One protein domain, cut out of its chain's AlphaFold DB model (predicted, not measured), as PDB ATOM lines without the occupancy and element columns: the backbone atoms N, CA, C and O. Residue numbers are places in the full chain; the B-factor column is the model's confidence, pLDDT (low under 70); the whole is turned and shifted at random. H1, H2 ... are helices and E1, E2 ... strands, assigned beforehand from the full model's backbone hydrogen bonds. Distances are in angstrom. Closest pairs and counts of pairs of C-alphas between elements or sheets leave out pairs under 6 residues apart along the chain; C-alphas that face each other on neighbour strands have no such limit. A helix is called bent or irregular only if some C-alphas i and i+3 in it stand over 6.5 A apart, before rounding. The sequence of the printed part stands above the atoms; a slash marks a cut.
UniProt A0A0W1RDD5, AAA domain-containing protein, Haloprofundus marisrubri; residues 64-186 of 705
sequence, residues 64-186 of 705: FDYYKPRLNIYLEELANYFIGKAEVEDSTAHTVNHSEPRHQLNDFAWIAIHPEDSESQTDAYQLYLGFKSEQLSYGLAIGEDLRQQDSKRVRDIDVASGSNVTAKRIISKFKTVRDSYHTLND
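This is residues 64 to 186 of the 705 residues of the protein "AAA domain-containing protein" of Haloprofundus marisrubri (UniProt A0A0W1RDD5). One twisted sheet of five strands makes a wall, and two long helices, H1 and H3, cover one face of it; H1 crosses slantwise over E1 and E2, and H3 runs along E3 and E4. The last residues of H1, 82 to 86, meet H3, while the short helix H2 lies off the sheet, between E4 and E5 in the chain. The printed part has 123 residues, with three named helices and five named strands in the order H1 E1 E2 E3 E4 H2 E5 H3; the sheet's order is E1 E2 E3 E4 E5, antiparallel throughout, and the class is mixed, helices and strands. The whole is compact, with a radius of gyration of the C-alphas of 14.2 A, and rounded, spanning 40 by 33 by 25 A.

Find C-alpha 64 at (-24.730, 21.705, 13.797); from there H1 runs 30.7 A through residues 64 to 86, with a kink of 29 degrees near residue 71. Next come E1, residues 91 to 96, 16.7 A, and E2, residues 108 to 115, 23.4 A. E3, residues 125 to 132, spans 21.3 A, and E4, residues 135 to 142, spans 19.8 A and bends by 73 degrees at residue 139. H2 takes residues 146 to 149, 5.3 A, and E5 residues 156 to 161, 17.0 A. H3, residues 167 to 184, runs 24.4 A with a kink of 46 degrees near residue 177 and ends at C-alpha 184, (4.865, 3.088, 2.434). H1 and H3 are irregular: C-alphas 66 and 69 are 7.2 A apart, C-alphas 176 and 179 7.4 A.

Start at the sheet, where E1 to E4 form a meander, each strand the antiparallel neighbour of the one before. Look for N 94 and O 112 at 2.8 A between E1 and E2, N 111 and O 129 at 2.8 A between E2 and E3, N 130 and O 137 at 2.8 A between E3 and E4, and N 138 and O 158 at 2.9 A between E4 and E5. H1 and H3 are on the same face, two layers with the sheet, each at a height of 8.3 A over it. On the local plane H1 stands at 38 degrees to E2, slantwise to the strands; its closest C-alphas to E1 are Ala 79 and Ala 93, 6.3 A. H3 stands at 10 degrees to E3 on the local plane, along the strands; its closest C-alphas to E4 are Gly 139 and Phe 174, 5.8 A. H1 touches H3 with residues 82 to 86 alone, the closest C-alphas being Ala 86 and Lys 175 at 5.5 A, at a steep tilt of 69 degrees, only just short of about perpendicular. H2 is not on the sheet and is apart from H1 and H3. Of the O i to N i+4 pairs, 17 of 19 in H1 and 12 of 14 in H3 are within hydrogen-bond range; H2 is too short for one.

The two C-alphas farthest apart are those of Tyr 66 and Lys 152, 41.7 A. The printed part has no cut, and its one long link joins E1 to E2. Look for pLDDT under 70 at residues 99 to 104, 147 to 155, 162 to 165, 183 and 186; the mean of the printed part is 81.3.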
ATOM      1  N   PHE A  64     -25.713  22.376  14.640       77.12
ATOM      2  CA  PHE A  64     -24.730  21.705  13.797       77.12
ATOM      3  C   PHE A  64     -25.362  20.648  12.897       77.12
ATOM      4  O   PHE A  64     -25.085  20.635  11.706       77.12
ATOM      5  N   ASP A  65     -26.293  19.842  13.405       74.75
ATOM      6  CA  ASP A  65     -27.019  18.837  12.625       74.75
ATOM      7  C   ASP A  65     -27.755  19.429  11.409       74.75
ATOM      8  O   ASP A  65     -28.094  18.706  10.480       74.75
ATOM      9  N   TYR A  66     -28.080  20.730  11.415       76.25
ATOM     10  CA  TYR A  66     -28.658  21.401  10.244       76.25
ATOM     11  C   TYR A  66     -27.606  21.645   9.151       76.25
ATOM     12  O   TYR A  66     -27.903  21.509   7.967       76.25
ATOM     13  N   TYR A  67     -26.371  21.963   9.541       76.88
ATOM     14  CA  TYR A  67     -25.258  22.225   8.626       76.88
ATOM     15  C   TYR A  67     -24.442  20.979   8.287       76.88
ATOM     16  O   TYR A  67     -23.770  20.969   7.261       76.88
ATOM     17  N   LYS A  68     -24.519  19.930   9.112       82.38
ATOM     18  CA  LYS A  68     -23.748  18.689   8.989       82.38
ATOM     19  C   LYS A  68     -23.794  18.091   7.575       82.38
ATOM     20  O   LYS A  68     -22.716  17.812   7.059       82.38
ATOM     21  N   PRO A  69     -24.955  17.963   6.894       82.31
ATOM     22  CA  PRO A  69     -24.981  17.434   5.527       82.31
ATOM     23  C   PRO A  69     -24.175  18.293   4.548       82.31
ATOM     24  O   PRO A  69     -23.425  17.773   3.733       82.31
ATOM     25  N   ARG A  70     -24.288  19.621   4.662       81.94
ATOM     26  CA  ARG A  70     -23.569  20.569   3.805       81.94
ATOM     27  C   ARG A  70     -22.065  20.560   4.084       81.94
ATOM     28  O   ARG A  70     -21.281  20.647   3.151       81.94
ATOM     29  N   LEU A  71     -21.671  20.450   5.353       83.75
ATOM     30  CA  LEU A  71     -20.268  20.345   5.744       83.75
ATOM     31  C   LEU A  71     -19.636  19.048   5.228       83.75
ATOM     32  O   LEU A  71     -18.525  19.097   4.714       83.75
ATOM     33  N   ASN A  72     -20.341  17.919   5.328       86.25
ATOM     34  CA  ASN A  72     -19.862  16.645   4.792       86.25
ATOM     35  C   ASN A  72     -19.636  16.727   3.280       86.25
ATOM     36  O   ASN A  72     -18.559  16.366   2.827       86.25
ATOM     37  N   ILE A  73     -20.586  17.306   2.532       87.62
ATOM     38  CA  ILE A  73     -20.424  17.540   1.088       87.62
ATOM     39  C   ILE A  73     -19.158  18.358   0.809       87.62
ATOM     40  O   ILE A  73     -18.384  17.999  -0.067       87.62
ATOM     41  N   TYR A  74     -18.897  19.421   1.575       87.62
ATOM     42  CA  TYR A  74     -17.685  20.220   1.379       87.62
ATOM     43  C   TYR A  74     -16.394  19.467   1.692       87.62
ATOM     44  O   TYR A  74     -15.413  19.644   0.976       87.62
ATOM     45  N   LEU A  75     -16.374  18.646   2.743       90.31
ATOM     46  CA  LEU A  75     -15.206  17.828   3.068       90.31
ATOM     47  C   LEU A  75     -14.969  16.752   2.002       90.31
ATOM     48  O   LEU A  75     -13.825  16.538   1.619       90.31
ATOM     49  N   GLU A  76     -16.028  16.130   1.482       91.75
ATOM     50  CA  GLU A  76     -15.961  15.150   0.390       91.75
ATOM     51  C   GLU A  76     -15.498  15.786  -0.929       91.75
ATOM     52  O   GLU A  76     -14.574  15.286  -1.566       91.75
ATOM     53  N   GLU A  77     -16.080  16.921  -1.334       92.50
ATOM     54  CA  GLU A  77     -15.656  17.667  -2.529       92.50
ATOM     55  C   GLU A  77     -14.182  18.067  -2.446       92.50
ATOM     56  O   GLU A  77     -13.442  17.974  -3.425       92.50
ATOM     57  N   LEU A  78     -13.749  18.491  -1.263       92.50
ATOM     58  CA  LEU A  78     -12.382  18.912  -1.017       92.50
ATOM     59  C   LEU A  78     -11.415  17.719  -0.984       92.50
ATOM     60  O   LEU A  78     -10.324  17.824  -1.542       92.50
ATOM     61  N   ALA A  79     -11.815  16.581  -0.415       93.88
ATOM     62  CA  ALA A  79     -11.053  15.338  -0.487       93.88
ATOM     63  C   ALA A  79     -10.848  14.893  -1.943       93.88
ATOM     64  O   ALA A  79      -9.710  14.730  -2.378       93.88
ATOM     65  N   ASN A  80     -11.931  14.812  -2.721       93.75
ATOM     66  CA  ASN A  80     -11.891  14.438  -4.137       93.75
ATOM     67  C   ASN A  80     -11.041  15.409  -4.967       93.75
ATOM     68  O   ASN A  80     -10.282  14.997  -5.844       93.75
ATOM     69  N   TYR A  81     -11.134  16.709  -4.671       94.69
ATOM     70  CA  TYR A  81     -10.286  17.718  -5.295       94.69
ATOM     71  C   TYR A  81      -8.799  17.447  -5.044       94.69
ATOM     72  O   TYR A  81      -8.002  17.548  -5.975       94.69
ATOM     73  N   PHE A  82      -8.412  17.107  -3.811       94.56
ATOM     74  CA  PHE A  82      -7.014  16.827  -3.496       94.56
ATOM     75  C   PHE A  82      -6.537  15.482  -4.036       94.56
ATOM     76  O   PHE A  82      -5.414  15.450  -4.523       94.56
ATOM     77  N   ILE A  83      -7.369  14.437  -4.049       93.50
ATOM     78  CA  ILE A  83      -7.054  13.148  -4.689       93.50
ATOM     79  C   ILE A  83      -6.643  13.372  -6.154       93.50
ATOM     80  O   ILE A  83      -5.513  13.083  -6.539       93.50
ATOM     81  N   GLY A  84      -7.503  14.021  -6.946       90.75
ATOM     82  CA  GLY A  84      -7.219  14.253  -8.368       90.75
ATOM     83  C   GLY A  84      -6.143  15.312  -8.650       90.75
ATOM     84  O   GLY A  84      -5.656  15.420  -9.771       90.75
ATOM     85  N   LYS A  85      -5.775  16.159  -7.678       92.69
ATOM     86  CA  LYS A  85      -4.692  17.151  -7.846       92.69
ATOM     87  C   LYS A  85      -3.345  16.679  -7.317       92.69
ATOM     88  O   LYS A  85      -2.323  17.208  -7.759       92.69
ATOM     89  N   ALA A  86      -3.352  15.745  -6.377       89.00
ATOM     90  CA  ALA A  86      -2.163  15.075  -5.883       89.00
ATOM     91  C   ALA A  86      -1.763  13.876  -6.758       89.00
ATOM     92  O   ALA A  86      -0.634  13.427  -6.602       89.00
ATOM     93  N   GLU A  87      -2.617  13.454  -7.706       90.69
ATOM     94  CA  GLU A  87      -2.377  12.320  -8.624       90.69
ATOM     95  C   GLU A  87      -2.260  10.998  -7.845       90.69
ATOM     96  O   GLU A  87      -1.254  10.300  -7.934       90.69
ATOM     97  N   VAL A  88      -3.266  10.737  -6.998       88.75
ATOM     98  CA  VAL A  88      -3.398   9.541  -6.141       88.75
ATOM     99  C   VAL A  88      -4.775   8.891  -6.331       88.75
ATOM    100  O   VAL A  88      -5.524   8.665  -5.384       88.75
ATOM    101  N   GLU A  89      -5.193   8.696  -7.581       89.00
ATOM    102  CA  GLU A  89      -6.540   8.225  -7.944       89.00
ATOM    103  C   GLU A  89      -6.871   6.793  -7.481       89.00
ATOM    104  O   GLU A  89      -8.028   6.390  -7.532       89.00
ATOM    105  N   ASP A  90      -5.873   6.050  -7.015       85.75
ATOM    106  CA  ASP A  90      -5.936   4.737  -6.356       85.75
ATOM    107  C   ASP A  90      -6.257   4.818  -4.848       85.75
ATOM    108  O   ASP A  90      -6.157   3.834  -4.107       85.75
ATOM    109  N   SER A  91      -6.625   6.009  -4.377       92.50
ATOM    110  CA  SER A  91      -6.872   6.311  -2.974       92.50
ATOM    111  C   SER A  91      -8.303   6.794  -2.735       92.50
ATOM    112  O   SER A  91      -8.881   7.528  -3.535       92.50
ATOM    113  N   THR A  92      -8.854   6.460  -1.570       93.69
ATOM    114  CA  THR A  92     -10.122   6.994  -1.056       93.69
ATOM    115  C   THR A  92      -9.880   7.944   0.115       93.69
ATOM    116  O   THR A  92      -8.746   8.158   0.539       93.69
ATOM    117  N   ALA A  93     -10.939   8.557   0.643       93.88
ATOM    118  CA  ALA A  93     -10.839   9.488   1.757       93.88
ATOM    119  C   ALA A  93     -11.819   9.184   2.888       93.88
ATOM    120  O   ALA A  93     -13.033   9.105   2.698       93.88
ATOM    121  N   HIS A  94     -11.288   9.156   4.106       93.31
ATOM    122  CA  HIS A  94     -12.062   9.188   5.333       93.31
ATOM    123  C   HIS A  94     -12.167  10.626   5.844       93.31
ATOM    124  O   HIS A  94     -11.155  11.298   6.059       93.31
ATOM    125  N   THR A  95     -13.392  11.107   6.067       90.69
ATOM    126  CA  THR A  95     -13.639  12.461   6.575       90.69
ATOM    127  C   THR A  95     -14.259  12.419   7.966       90.69
ATOM    128  O   THR A  95     -15.217  11.693   8.233       90.69
ATOM    129  N   VAL A  96     -13.726  13.243   8.864       86.94
ATOM    130  CA  VAL A  96     -14.270  13.454  10.204       86.94
ATOM    131  C   VAL A  96     -14.615  14.924  10.354       86.94
ATOM    132  O   VAL A  96     -13.760  15.804  10.274       86.94
ATOM    133  N   ASN A  97     -15.900  15.194  10.559       84.44
ATOM    134  CA  ASN A  97     -16.403  16.537  10.819       84.44
ATOM    135  C   ASN A  97     -16.265  16.909  12.310       84.44
ATOM    136  O   ASN A  97     -15.789  16.131  13.128       84.44
ATOM    137  N   HIS A  98     -16.746  18.096  12.670       76.38
ATOM    138  CA  HIS A  98     -16.721  18.657  14.028       76.38
ATOM    139  C   HIS A  98     -17.562  17.906  15.086       76.38
ATOM    140  O   HIS A  98     -17.833  18.456  16.153       76.38
ATOM    141  N   SER A  99     -18.029  16.685  14.813       69.12
ATOM    142  CA  SER A  99     -18.845  15.881  15.724       69.12
ATOM    143  C   SER A  99     -18.126  14.579  16.069       69.12
ATOM    144  O   SER A  99     -17.917  13.725  15.211       69.12
ATOM    145  N   GLU A 100     -17.753  14.424  17.338       63.06
ATOM    146  CA  GLU A 100     -17.104  13.211  17.847       63.06
ATOM    147  C   GLU A 100     -18.059  11.998  17.875       63.06
ATOM    148  O   GLU A 100     -19.282  12.188  17.846       63.06
ATOM    149  N   PRO A 101     -17.551  10.756  18.060       49.72
ATOM    150  CA  PRO A 101     -18.352   9.524  18.196       49.72
ATOM    151  C   PRO A 101     -19.427   9.514  19.310       49.72
ATOM    152  O   PRO A 101     -20.118   8.517  19.492       49.72
ATOM    153  N   ARG A 102     -19.598  10.614  20.061       53.91
ATOM    154  CA  ARG A 102     -20.640  10.827  21.085       53.91
ATOM    155  C   ARG A 102     -21.512  12.068  20.838       53.91
ATOM    156  O   ARG A 102     -22.157  12.567  21.762       53.91
ATOM    157  N   HIS A 103     -21.541  12.602  19.614       60.53
ATOM    158  CA  HIS A 103     -22.272  13.834  19.272       60.53
ATOM    159  C   HIS A 103     -21.893  15.024  20.166       60.53
ATOM    160  O   HIS A 103     -22.753  15.798  20.610       60.53
ATOM    161  N   GLN A 104     -20.604  15.121  20.484       65.25
ATOM    162  CA  GLN A 104     -20.010  16.274  21.139       65.25
ATOM    163  C   GLN A 104     -19.358  17.136  20.059       65.25
ATOM    164  O   GLN A 104     -18.644  16.629  19.195       65.25
ATOM    165  N   LEU A 105     -19.662  18.432  20.087       70.62
ATOM    166  CA  LEU A 105     -19.074  19.408  19.177       70.62
ATOM    167  C   LEU A 105     -17.622  19.690  19.556       70.62
ATOM    168  O   LEU A 105     -17.349  20.035  20.707       70.62
ATOM    169  N   ASN A 106     -16.735  19.601  18.570       72.19
ATOM    170  CA  ASN A 106     -15.308  19.889  18.670       72.19
ATOM    171  C   ASN A 106     -14.914  20.940  17.607       72.19
ATOM    172  O   ASN A 106     -15.543  21.033  16.556       72.19
ATOM    173  N   ASP A 107     -13.880  21.745  17.852       78.62
ATOM    174  CA  ASP A 107     -13.357  22.747  16.911       78.62
ATOM    175  C   ASP A 107     -12.430  22.152  15.837       78.62
ATOM    176  O   ASP A 107     -11.785  22.879  15.080       78.62
ATOM    177  N   PHE A 108     -12.398  20.823  15.751       83.50
ATOM    178  CA  PHE A 108     -11.488  20.071  14.910       83.50
ATOM    179  C   PHE A 108     -12.228  19.192  13.893       83.50
ATOM    180  O   PHE A 108     -13.149  18.462  14.253       83.50
ATOM    181  N   ALA A 109     -11.812  19.263  12.631       87.88
ATOM    182  CA  ALA A 109     -12.240  18.379  11.548       87.88
ATOM    183  C   ALA A 109     -11.005  17.916  10.768       87.88
ATOM    184  O   ALA A 109      -9.981  18.597  10.784       87.88
ATOM    185  N   TRP A 110     -11.067  16.777  10.088       91.62
ATOM    186  CA  TRP A 110      -9.938  16.292   9.299       91.62
ATOM    187  C   TRP A 110     -10.351  15.351   8.170       91.62
ATOM    188  O   TRP A 110     -11.453  14.805   8.153       91.62
ATOM    189  N   ILE A 111      -9.439  15.189   7.217       94.38
ATOM    190  CA  ILE A 111      -9.515  14.277   6.083       94.38
ATOM    191  C   ILE A 111      -8.241  13.436   6.101       94.38
ATOM    192  O   ILE A 111      -7.145  13.980   6.259       94.38
ATOM    193  N   ALA A 112      -8.386  12.126   5.948       94.56
ATOM    194  CA  ALA A 112      -7.289  11.227   5.626       94.56
ATOM    195  C   ALA A 112      -7.572  10.577   4.283       94.56
ATOM    196  O   ALA A 112      -8.562   9.863   4.149       94.56
ATOM    197  N   ILE A 113      -6.705  10.830   3.313       95.62
ATOM    198  CA  ILE A 113      -6.682  10.113   2.043       95.62
ATOM    199  C   ILE A 113      -5.762   8.908   2.230       95.62
ATOM    200  O   ILE A 113      -4.641   9.077   2.712       95.62
ATOM    201  N   HIS A 114      -6.250   7.719   1.909       93.06
ATOM    202  CA  HIS A 114      -5.575   6.440   2.122       93.06
ATOM    203  C   HIS A 114      -5.881   5.482   0.956       93.06
ATOM    204  O   HIS A 114      -6.826   5.748   0.209       93.06
ATOM    205  N   PRO A 115      -5.113   4.392   0.780       90.88
ATOM    206  CA  PRO A 115      -5.315   3.450  -0.320       90.88
ATOM    207  C   PRO A 115      -6.750   2.921  -0.351       90.88
ATOM    208  O   PRO A 115      -7.325   2.659   0.705       90.88
ATOM    209  N   GLU A 116      -7.328   2.721  -1.539       88.12
ATOM    210  CA  GLU A 116      -8.646   2.071  -1.651       88.12
ATOM    211  C   GLU A 116      -8.636   0.623  -1.134       88.12
ATOM    212  O   GLU A 116      -9.649   0.147  -0.621       88.12
ATOM    213  N   ASP A 117      -7.487  -0.048  -1.234       82.44
ATOM    214  CA  ASP A 117      -7.311  -1.454  -0.866       82.44
ATOM    215  C   ASP A 117      -7.034  -1.687   0.636       82.44
ATOM    216  O   ASP A 117      -6.962  -2.841   1.065       82.44
ATOM    217  N   SER A 118      -6.874  -0.635   1.453       83.06
ATOM    218  CA  SER A 118      -6.647  -0.790   2.899       83.06
ATOM    219  C   SER A 118      -7.939  -1.153   3.649       83.06
ATOM    220  O   SER A 118      -9.033  -0.727   3.271       83.06
ATOM    221  N   GLU A 119      -7.851  -1.946   4.731       80.38
ATOM    222  CA  GLU A 119      -9.052  -2.359   5.483       80.38
ATOM    223  C   GLU A 119      -9.697  -1.169   6.211       80.38
ATOM    224  O   GLU A 119     -10.909  -1.149   6.456       80.38
ATOM    225  N   SER A 120      -8.894  -0.161   6.557       83.94
ATOM    226  CA  SER A 120      -9.332   1.083   7.166       83.94
ATOM    227  C   SER A 120      -8.459   2.259   6.714       83.94
ATOM    228  O   SER A 120      -7.515   2.140   5.946       83.94
ATOM    229  N   GLN A 121      -8.762   3.458   7.195       84.50
ATOM    230  CA  GLN A 121      -7.783   4.532   7.201       84.50
ATOM    231  C   GLN A 121      -6.701   4.275   8.265       84.50
ATOM    232  O   GLN A 121      -5.575   4.742   8.124       84.50
ATOM    233  N   THR A 122      -7.017   3.591   9.371       84.62
ATOM    234  CA  THR A 122      -6.119   3.486  10.536       84.62
ATOM    235  C   THR A 122      -4.932   2.544  10.340       84.62
ATOM    236  O   THR A 122      -3.948   2.686  11.067       84.62
ATOM    237  N   ASP A 123      -4.979   1.653   9.355       85.81
ATOM    238  CA  ASP A 123      -3.948   0.673   8.993       85.81
ATOM    239  C   ASP A 123      -3.081   1.107   7.795       85.81
ATOM    240  O   ASP A 123      -2.288   0.313   7.299       85.81
ATOM    241  N   ALA A 124      -3.176   2.369   7.365       87.19
ATOM    242  CA  ALA A 124      -2.427   2.907   6.229       87.19
ATOM    243  C   ALA A 124      -1.693   4.217   6.562       87.19
ATOM    244  O   ALA A 124      -2.052   4.956   7.488       87.19
ATOM    245  N   TYR A 125      -0.662   4.540   5.782       89.19
ATOM    246  CA  TYR A 125      -0.135   5.900   5.700       89.19
ATOM    247  C   TYR A 125      -1.116   6.767   4.913       89.19
ATOM    248  O   TYR A 125      -1.791   6.292   4.006       89.19
ATOM    249  N   GLN A 126      -1.220   8.043   5.277       92.75
ATOM    250  CA  GLN A 126      -2.316   8.910   4.862       92.75
ATOM    251  C   GLN A 126      -1.804  10.256   4.358       92.75
ATOM    252  O   GLN A 126      -1.018  10.911   5.055       92.75
ATOM    253  N   LEU A 127      -2.331  10.747   3.233       94.44
ATOM    254  CA  LEU A 127      -2.285  12.184   2.963       94.44
ATOM    255  C   LEU A 127      -3.344  12.861   3.832       94.44
ATOM    256  O   LEU A 127      -4.551  12.664   3.685       94.44
ATOM    257  N   TYR A 128      -2.869  13.633   4.792       94.62
ATOM    258  CA  TYR A 128      -3.667  14.156   5.881       94.62
ATOM    259  C   TYR A 128      -3.965  15.638   5.693       94.62
ATOM    260  O   TYR A 128      -3.097  16.404   5.275       94.62
ATOM    261  N   LEU A 129      -5.171  16.051   6.078       93.88
ATOM    262  CA  LEU A 129      -5.592  17.444   6.135       93.88
ATOM    263  C   LEU A 129      -6.440  17.689   7.387       93.88
ATOM    264  O   LEU A 129      -7.572  17.230   7.472       93.88
ATOM    265  N   GLY A 130      -5.910  18.421   8.364       91.31
ATOM    266  CA  GLY A 130      -6.590  18.758   9.615       91.31
ATOM    267  C   GLY A 130      -6.930  20.242   9.713       91.31
ATOM    268  O   GLY A 130      -6.060  21.092   9.530       91.31
ATOM    269  N   PHE A 131      -8.175  20.539  10.070       87.88
ATOM    270  CA  PHE A 131      -8.756  21.867  10.222       87.88
ATOM    271  C   PHE A 131      -8.995  22.174  11.701       87.88
ATOM    272  O   PHE A 131      -9.813  21.520  12.347       87.88
ATOM    273  N   LYS A 132      -8.314  23.192  12.228       85.62
ATOM    274  CA  LYS A 132      -8.600  23.824  13.523       85.62
ATOM    275  C   LYS A 132      -8.910  25.300  13.313       85.62
ATOM    276  O   LYS A 132      -8.494  25.878  12.314       85.62
ATOM    277  N   SER A 133      -9.599  25.902  14.278       72.94
ATOM    278  CA  SER A 133     -10.073  27.299  14.264       72.94
ATOM    279  C   SER A 133      -9.134  28.315  13.588       72.94
ATOM    280  O   SER A 133      -9.592  29.079  12.746       72.94
ATOM    281  N   GLU A 134      -7.834  28.286  13.894       76.12
ATOM    282  CA  GLU A 134      -6.831  29.222  13.344       76.12
ATOM    283  C   GLU A 134      -5.675  28.525  12.599       76.12
ATOM    284  O   GLU A 134      -4.659  29.150  12.279       76.12
ATOM    285  N   GLN A 135      -5.776  27.211  12.374       83.06
ATOM    286  CA  GLN A 135      -4.668  26.395  11.877       83.06
ATOM    287  C   GLN A 135      -5.136  25.319  10.902       83.06
ATOM    288  O   GLN A 135      -6.076  24.574  11.169       83.06
ATOM    289  N   LEU A 136      -4.398  25.181   9.806       87.25
ATOM    290  CA  LEU A 136      -4.493  24.055   8.895       87.25
ATOM    291  C   LEU A 136      -3.217  23.219   8.999       87.25
ATOM    292  O   LEU A 136      -2.113  23.752   8.908       87.25
ATOM    293  N   SER A 137      -3.371  21.912   9.156       90.06
ATOM    294  CA  SER A 137      -2.273  20.940   9.146       90.06
ATOM    295  C   SER A 137      -2.399  20.034   7.931       90.06
ATOM    296  O   SER A 137      -3.506  19.590   7.644       90.06
ATOM    297  N   TYR A 138      -1.317  19.782   7.196       93.31
ATOM    298  CA  TYR A 138      -1.363  18.952   5.991       93.31
ATOM    299  C   TYR A 138      -0.026  18.301   5.647       93.31
ATOM    300  O   TYR A 138       1.029  18.880   5.887       93.31
ATOM    301  N   GLY A 139      -0.066  17.108   5.061       90.75
ATOM    302  CA  GLY A 139       1.115  16.371   4.603       90.75
ATOM    303  C   GLY A 139       0.950  14.864   4.793       90.75
ATOM    304  O   GLY A 139      -0.169  14.370   4.706       90.75
ATOM    305  N   LEU A 140       2.034  14.146   5.082       90.00
ATOM    306  CA  LEU A 140       2.018  12.696   5.286       90.00
ATOM    307  C   LEU A 140       1.872  12.343   6.771       90.00
ATOM    308  O   LEU A 140       2.685  12.750   7.607       90.00
ATOM    309  N   ALA A 141       0.842  11.570   7.104       88.06
ATOM    310  CA  ALA A 141       0.608  11.023   8.433       88.06
ATOM    311  C   ALA A 141       0.595   9.490   8.411       88.06
ATOM    312  O   ALA A 141       0.408   8.868   7.375       88.06
ATOM    313  N   ILE A 142       0.749   8.892   9.587       86.25
ATOM    314  CA  ILE A 142       0.618   7.450   9.812       86.25
ATOM    315  C   ILE A 142      -0.715   7.156  10.511       86.25
ATOM    316  O   ILE A 142      -1.077   7.858  11.474       86.25
ATOM    317  N   GLY A 143      -1.434   6.142  10.028       83.75
ATOM    318  CA  GLY A 143      -2.667   5.625  10.617       83.75
ATOM    319  C   GLY A 143      -2.477   5.140  12.056       83.75
ATOM    320  O   GLY A 143      -1.374   4.805  12.486       83.75
ATOM    321  N   GLU A 144      -3.540   5.195  12.856       81.50
ATOM    322  CA  GLU A 144      -3.468   4.942  14.300       81.50
ATOM    323  C   GLU A 144      -3.043   3.511  14.663       81.50
ATOM    324  O   GLU A 144      -2.280   3.340  15.615       81.50
ATOM    325  N   ASP A 145      -3.465   2.506  13.895       78.88
ATOM    326  CA  ASP A 145      -3.128   1.104  14.156       78.88
ATOM    327  C   ASP A 145      -1.679   0.798  13.755       78.88
ATOM    328  O   ASP A 145      -0.969   0.104  14.488       78.88
ATOM    329  N   LEU A 146      -1.182   1.420  12.676       71.62
ATOM    330  CA  LEU A 146       0.233   1.339  12.288       71.62
ATOM    331  C   LEU A 146       1.167   1.965  13.334       71.62
ATOM    332  O   LEU A 146       2.246   1.434  13.596       71.62
ATOM    333  N   ARG A 147       0.750   3.047  14.011       66.06
ATOM    334  CA  ARG A 147       1.556   3.680  15.081       66.06
ATOM    335  C   ARG A 147       1.861   2.749  16.248       66.06
ATOM    336  O   ARG A 147       2.831   2.985  16.966       66.06
ATOM    337  N   GLN A 148       1.013   1.750  16.492       57.91
ATOM    338  CA  GLN A 148       1.220   0.795  17.580       57.91
ATOM    339  C   GLN A 148       2.275  -0.263  17.229       57.91
ATOM    340  O   GLN A 148       2.851  -0.859  18.138       57.91
ATOM    341  N   GLN A 149       2.541  -0.478  15.936       53.38
ATOM    342  CA  GLN A 149       3.513  -1.449  15.431       53.38
ATOM    343  C   GLN A 149       4.848  -0.800  15.048       53.38
ATOM    344  O   GLN A 149       5.891  -1.423  15.235       53.38
ATOM    345  N   ASP A 150       4.828   0.455  14.595       48.62
ATOM    346  CA  ASP A 150       6.015   1.180  14.148       48.62
ATOM    347  C   ASP A 150       6.120   2.560  14.823       48.62
ATOM    348  O   ASP A 150       5.546   3.569  14.406       48.62
ATOM    349  N   SER A 151       6.836   2.605  15.950       41.44
ATOM    350  CA  SER A 151       6.937   3.803  16.793       41.44
ATOM    351  C   SER A 151       7.935   4.852  16.274       41.44
ATOM    352  O   SER A 151       8.204   5.832  16.977       41.44
ATOM    353  N   LYS A 152       8.535   4.668  15.086       45.75
ATOM    354  CA  LYS A 152       9.608   5.533  14.569       45.75
ATOM    355  C   LYS A 152       9.236   6.206  13.235       45.75
ATOM    356  O   LYS A 152       9.393   5.657  12.162       45.75
ATOM    357  N   ARG A 153       8.856   7.487  13.350       53.53
ATOM    358  CA  ARG A 153       9.077   8.586  12.383       53.53
ATOM    359  C   ARG A 153       8.728   8.330  10.900       53.53
ATOM    360  O   ARG A 153       9.619   8.307  10.063       53.53
ATOM    361  N   VAL A 154       7.447   8.438  10.549       55.91
ATOM    362  CA  VAL A 154       7.053   9.092   9.284       55.91
ATOM    363  C   VAL A 154       5.859  10.000   9.559       55.91
ATOM    364  O   VAL A 154       4.697   9.597   9.525       55.91
ATOM    365  N   ARG A 155       6.149  11.245   9.929       65.69
ATOM    366  CA  ARG A 155       5.133  12.293  10.010       65.69
ATOM    367  C   ARG A 155       5.720  13.554   9.404       65.69
ATOM    368  O   ARG A 155       6.470  14.258  10.070       65.69
ATOM    369  N   ASP A 156       5.387  13.794   8.145       79.50
ATOM    370  CA  ASP A 156       5.822  14.965   7.389       79.50
ATOM    371  C   ASP A 156       4.629  15.909   7.203       79.50
ATOM    372  O   ASP A 156       3.996  15.955   6.147       79.50
ATOM    373  N   ILE A 157       4.262  16.591   8.294       85.19
ATOM    374  CA  ILE A 157       3.085  17.461   8.383       85.19
ATOM    375  C   ILE A 157       3.525  18.914   8.522       85.19
ATOM    376  O   ILE A 157       4.137  19.295   9.521       85.19
ATOM    377  N   ASP A 158       3.104  19.737   7.571       85.19
ATOM    378  CA  ASP A 158       3.195  21.186   7.652       85.19
ATOM    379  C   ASP A 158       2.009  21.739   8.451       85.19
ATOM    380  O   ASP A 158       0.889  21.225   8.388       85.19
ATOM    381  N   VAL A 159       2.237  22.838   9.174       86.06
ATOM    382  CA  VAL A 159       1.181  23.603   9.851       86.06
ATOM    383  C   VAL A 159       1.207  25.038   9.341       86.06
ATOM    384  O   VAL A 159       2.254  25.684   9.306       86.06
ATOM    385  N   ALA A 160       0.049  25.552   8.945       80.50
ATOM    386  CA  ALA A 160      -0.125  26.918   8.482       80.50
ATOM    387  C   ALA A 160      -1.242  27.619   9.266       80.50
ATOM    388  O   ALA A 160      -2.289  27.032   9.525       80.50
ATOM    389  N   SER A 161      -1.022  28.884   9.628       79.12
ATOM    390  CA  SER A 161      -1.977  29.730  10.356       79.12
ATOM    391  C   SER A 161      -2.222  31.053   9.625       79.12
ATOM    392  O   SER A 161      -1.321  31.571   8.959       79.12
ATOM    393  N   GLY A 162      -3.415  31.629   9.782       64.19
ATOM    394  CA  GLY A 162      -3.789  32.919   9.184       64.19
ATOM    395  C   GLY A 162      -4.125  32.863   7.684       64.19
ATOM    396  O   GLY A 162      -4.408  31.808   7.124       64.19
ATOM    397  N   SER A 163      -4.096  34.014   7.004       57.56
ATOM    398  CA  SER A 163      -4.569  34.195   5.616       57.56
ATOM    399  C   SER A 163      -3.652  33.640   4.508       57.56
ATOM    400  O   SER A 163      -3.978  33.770   3.331       57.56
ATOM    401  N   ASN A 164      -2.526  33.004   4.849       58.25
ATOM    402  CA  ASN A 164      -1.516  32.510   3.893       58.25
ATOM    403  C   ASN A 164      -1.728  31.051   3.434       58.25
ATOM    404  O   ASN A 164      -0.825  30.432   2.861       58.25
ATOM    405  N   VAL A 165      -2.900  30.471   3.695       66.44
ATOM    406  CA  VAL A 165      -3.222  29.093   3.305       66.44
ATOM    407  C   VAL A 165      -3.855  29.082   1.915       66.44
ATOM    408  O   VAL A 165      -4.924  29.648   1.708       66.44
ATOM    409  N   THR A 166      -3.207  28.420   0.954       81.75
ATOM    410  CA  THR A 166      -3.734  28.247  -0.408       81.75
ATOM    411  C   THR A 166      -3.770  26.772  -0.791       81.75
ATOM    412  O   THR A 166      -2.884  26.007  -0.410       81.75
ATOM    413  N   ALA A 167      -4.750  26.379  -1.610       81.00
ATOM    414  CA  ALA A 167      -4.833  25.023  -2.160       81.00
ATOM    415  C   ALA A 167      -3.549  24.624  -2.914       81.00
ATOM    416  O   ALA A 167      -3.089  23.494  -2.796       81.00
ATOM    417  N   LYS A 168      -2.917  25.579  -3.614       81.56
ATOM    418  CA  LYS A 168      -1.645  25.384  -4.331       81.56
ATOM    419  C   LYS A 168      -0.523  24.886  -3.416       81.56
ATOM    420  O   LYS A 168       0.232  24.004  -3.808       81.56
ATOM    421  N   ARG A 169      -0.428  25.432  -2.199       82.56
ATOM    422  CA  ARG A 169       0.591  25.043  -1.216       82.56
ATOM    423  C   ARG A 169       0.361  23.625  -0.689       82.56
ATOM    424  O   ARG A 169       1.313  22.862  -0.586       82.56
ATOM    425  N   ILE A 170      -0.896  23.266  -0.425       87.50
ATOM    426  CA  ILE A 170      -1.274  21.916   0.024       87.50
ATOM    427  C   ILE A 170      -0.998  20.893  -1.083       87.50
ATOM    428  O   ILE A 170      -0.357  19.884  -0.821       87.50
ATOM    429  N   ILE A 171      -1.389  21.190  -2.332       88.44
ATOM    430  CA  ILE A 171      -1.098  20.336  -3.499       88.44
ATOM    431  C   ILE A 171       0.408  20.142  -3.659       88.44
ATOM    432  O   ILE A 171       0.856  19.016  -3.840       88.44
ATOM    433  N   SER A 172       1.198  21.217  -3.570       83.00
ATOM    434  CA  SER A 172       2.657  21.116  -3.660       83.00
ATOM    435  C   SER A 172       3.216  20.189  -2.586       83.00
ATOM    436  O   SER A 172       4.038  19.342  -2.908       83.00
ATOM    437  N   LYS A 173       2.748  20.313  -1.337       88.75
ATOM    438  CA  LYS A 173       3.176  19.434  -0.245       88.75
ATOM    439  C   LYS A 173       2.780  17.982  -0.497       88.75
ATOM    440  O   LYS A 173       3.629  17.113  -0.354       88.75
ATOM    441  N   PHE A 174       1.533  17.722  -0.892       92.00
ATOM    442  CA  PHE A 174       1.059  16.374  -1.220       92.00
ATOM    443  C   PHE A 174       1.866  15.744  -2.351       92.00
ATOM    444  O   PHE A 174       2.281  14.605  -2.208       92.00
ATOM    445  N   LYS A 175       2.194  16.499  -3.405       84.94
ATOM    446  CA  LYS A 175       3.082  16.020  -4.471       84.94
ATOM    447  C   LYS A 175       4.489  15.697  -3.966       84.94
ATOM    448  O   LYS A 175       5.037  14.682  -4.363       84.94
ATOM    449  N   THR A 176       5.054  16.509  -3.068       81.75
ATOM    450  CA  THR A 176       6.373  16.232  -2.467       81.75
ATOM    451  C   THR A 176       6.393  14.938  -1.651       81.75
ATOM    452  O   THR A 176       7.416  14.266  -1.627       81.75
ATOM    453  N   VAL A 177       5.293  14.586  -0.978       82.94
ATOM    454  CA  VAL A 177       5.220  13.377  -0.135       82.94
ATOM    455  C   VAL A 177       4.523  12.192  -0.811       82.94
ATOM    456  O   VAL A 177       4.400  11.136  -0.193       82.94
ATOM    457  N   ARG A 178       4.057  12.353  -2.056       86.31
ATOM    458  CA  ARG A 178       3.293  11.341  -2.799       86.31
ATOM    459  C   ARG A 178       4.077  10.047  -2.953       86.31
ATOM    460  O   ARG A 178       3.547   8.978  -2.682       86.31
ATOM    461  N   ASP A 179       5.341  10.146  -3.338       76.00
ATOM    462  CA  ASP A 179       6.142   8.959  -3.627       76.00
ATOM    463  C   ASP A 179       6.389   8.155  -2.337       76.00
ATOM    464  O   ASP A 179       6.286   6.930  -2.328       76.00
ATOM    465  N   SER A 180       6.585   8.842  -1.204       76.38
ATOM    466  CA  SER A 180       6.613   8.213   0.121       76.38
ATOM    467  C   SER A 180       5.263   7.594   0.492       76.38
ATOM    468  O   SER A 180       5.233   6.483   1.005       76.38
ATOM    469  N   TYR A 181       4.148   8.273   0.213       84.31
ATOM    470  CA  TYR A 181       2.798   7.744   0.428       84.31
ATOM    471  C   TYR A 181       2.538   6.450  -0.368       84.31
ATOM    472  O   TYR A 181       2.004   5.507   0.210       84.31
ATOM    473  N   HIS A 182       2.959   6.359  -1.636       81.38
ATOM    474  CA  HIS A 182       2.840   5.128  -2.433       81.38
ATOM    475  C   HIS A 182       3.765   4.026  -1.912       81.38
ATOM    476  O   HIS A 182       3.303   2.918  -1.656       81.38
ATOM    477  N   THR A 183       5.044   4.348  -1.673       69.38
ATOM    478  CA  THR A 183       6.050   3.385  -1.179       69.38
ATOM    479  C   THR A 183       5.609   2.731   0.123       69.38
ATOM    480  O   THR A 183       5.653   1.515   0.268       69.38
ATOM    481  N   LEU A 184       5.180   3.548   1.085       76.69
ATOM    482  CA  LEU A 184       4.865   3.088   2.434       76.69
ATOM    483  C   LEU A 184       3.563   2.287   2.504       76.69
ATOM    484  O   LEU A 184       3.369   1.530   3.450       76.69
ATOM    485  N   ASN A 185       2.680   2.462   1.523       77.19
ATOM    486  CA  ASN A 185       1.431   1.718   1.413       77.19
ATOM    487  C   ASN A 185       1.493   0.581   0.379       77.19
ATOM    488  O   ASN A 185       0.469  -0.050   0.137       77.19
ATOM    489  N   ASP A 186       2.655   0.334  -0.239       69.81
ATOM    490  CA  ASP A 186       2.843  -0.670  -1.299       69.81
ATOM    491  C   ASP A 186       1.847  -0.508  -2.476       69.81
ATOM    492  O   ASP A 186       1.457  -1.472  -3.140       69.81
TER     493      ASP A 186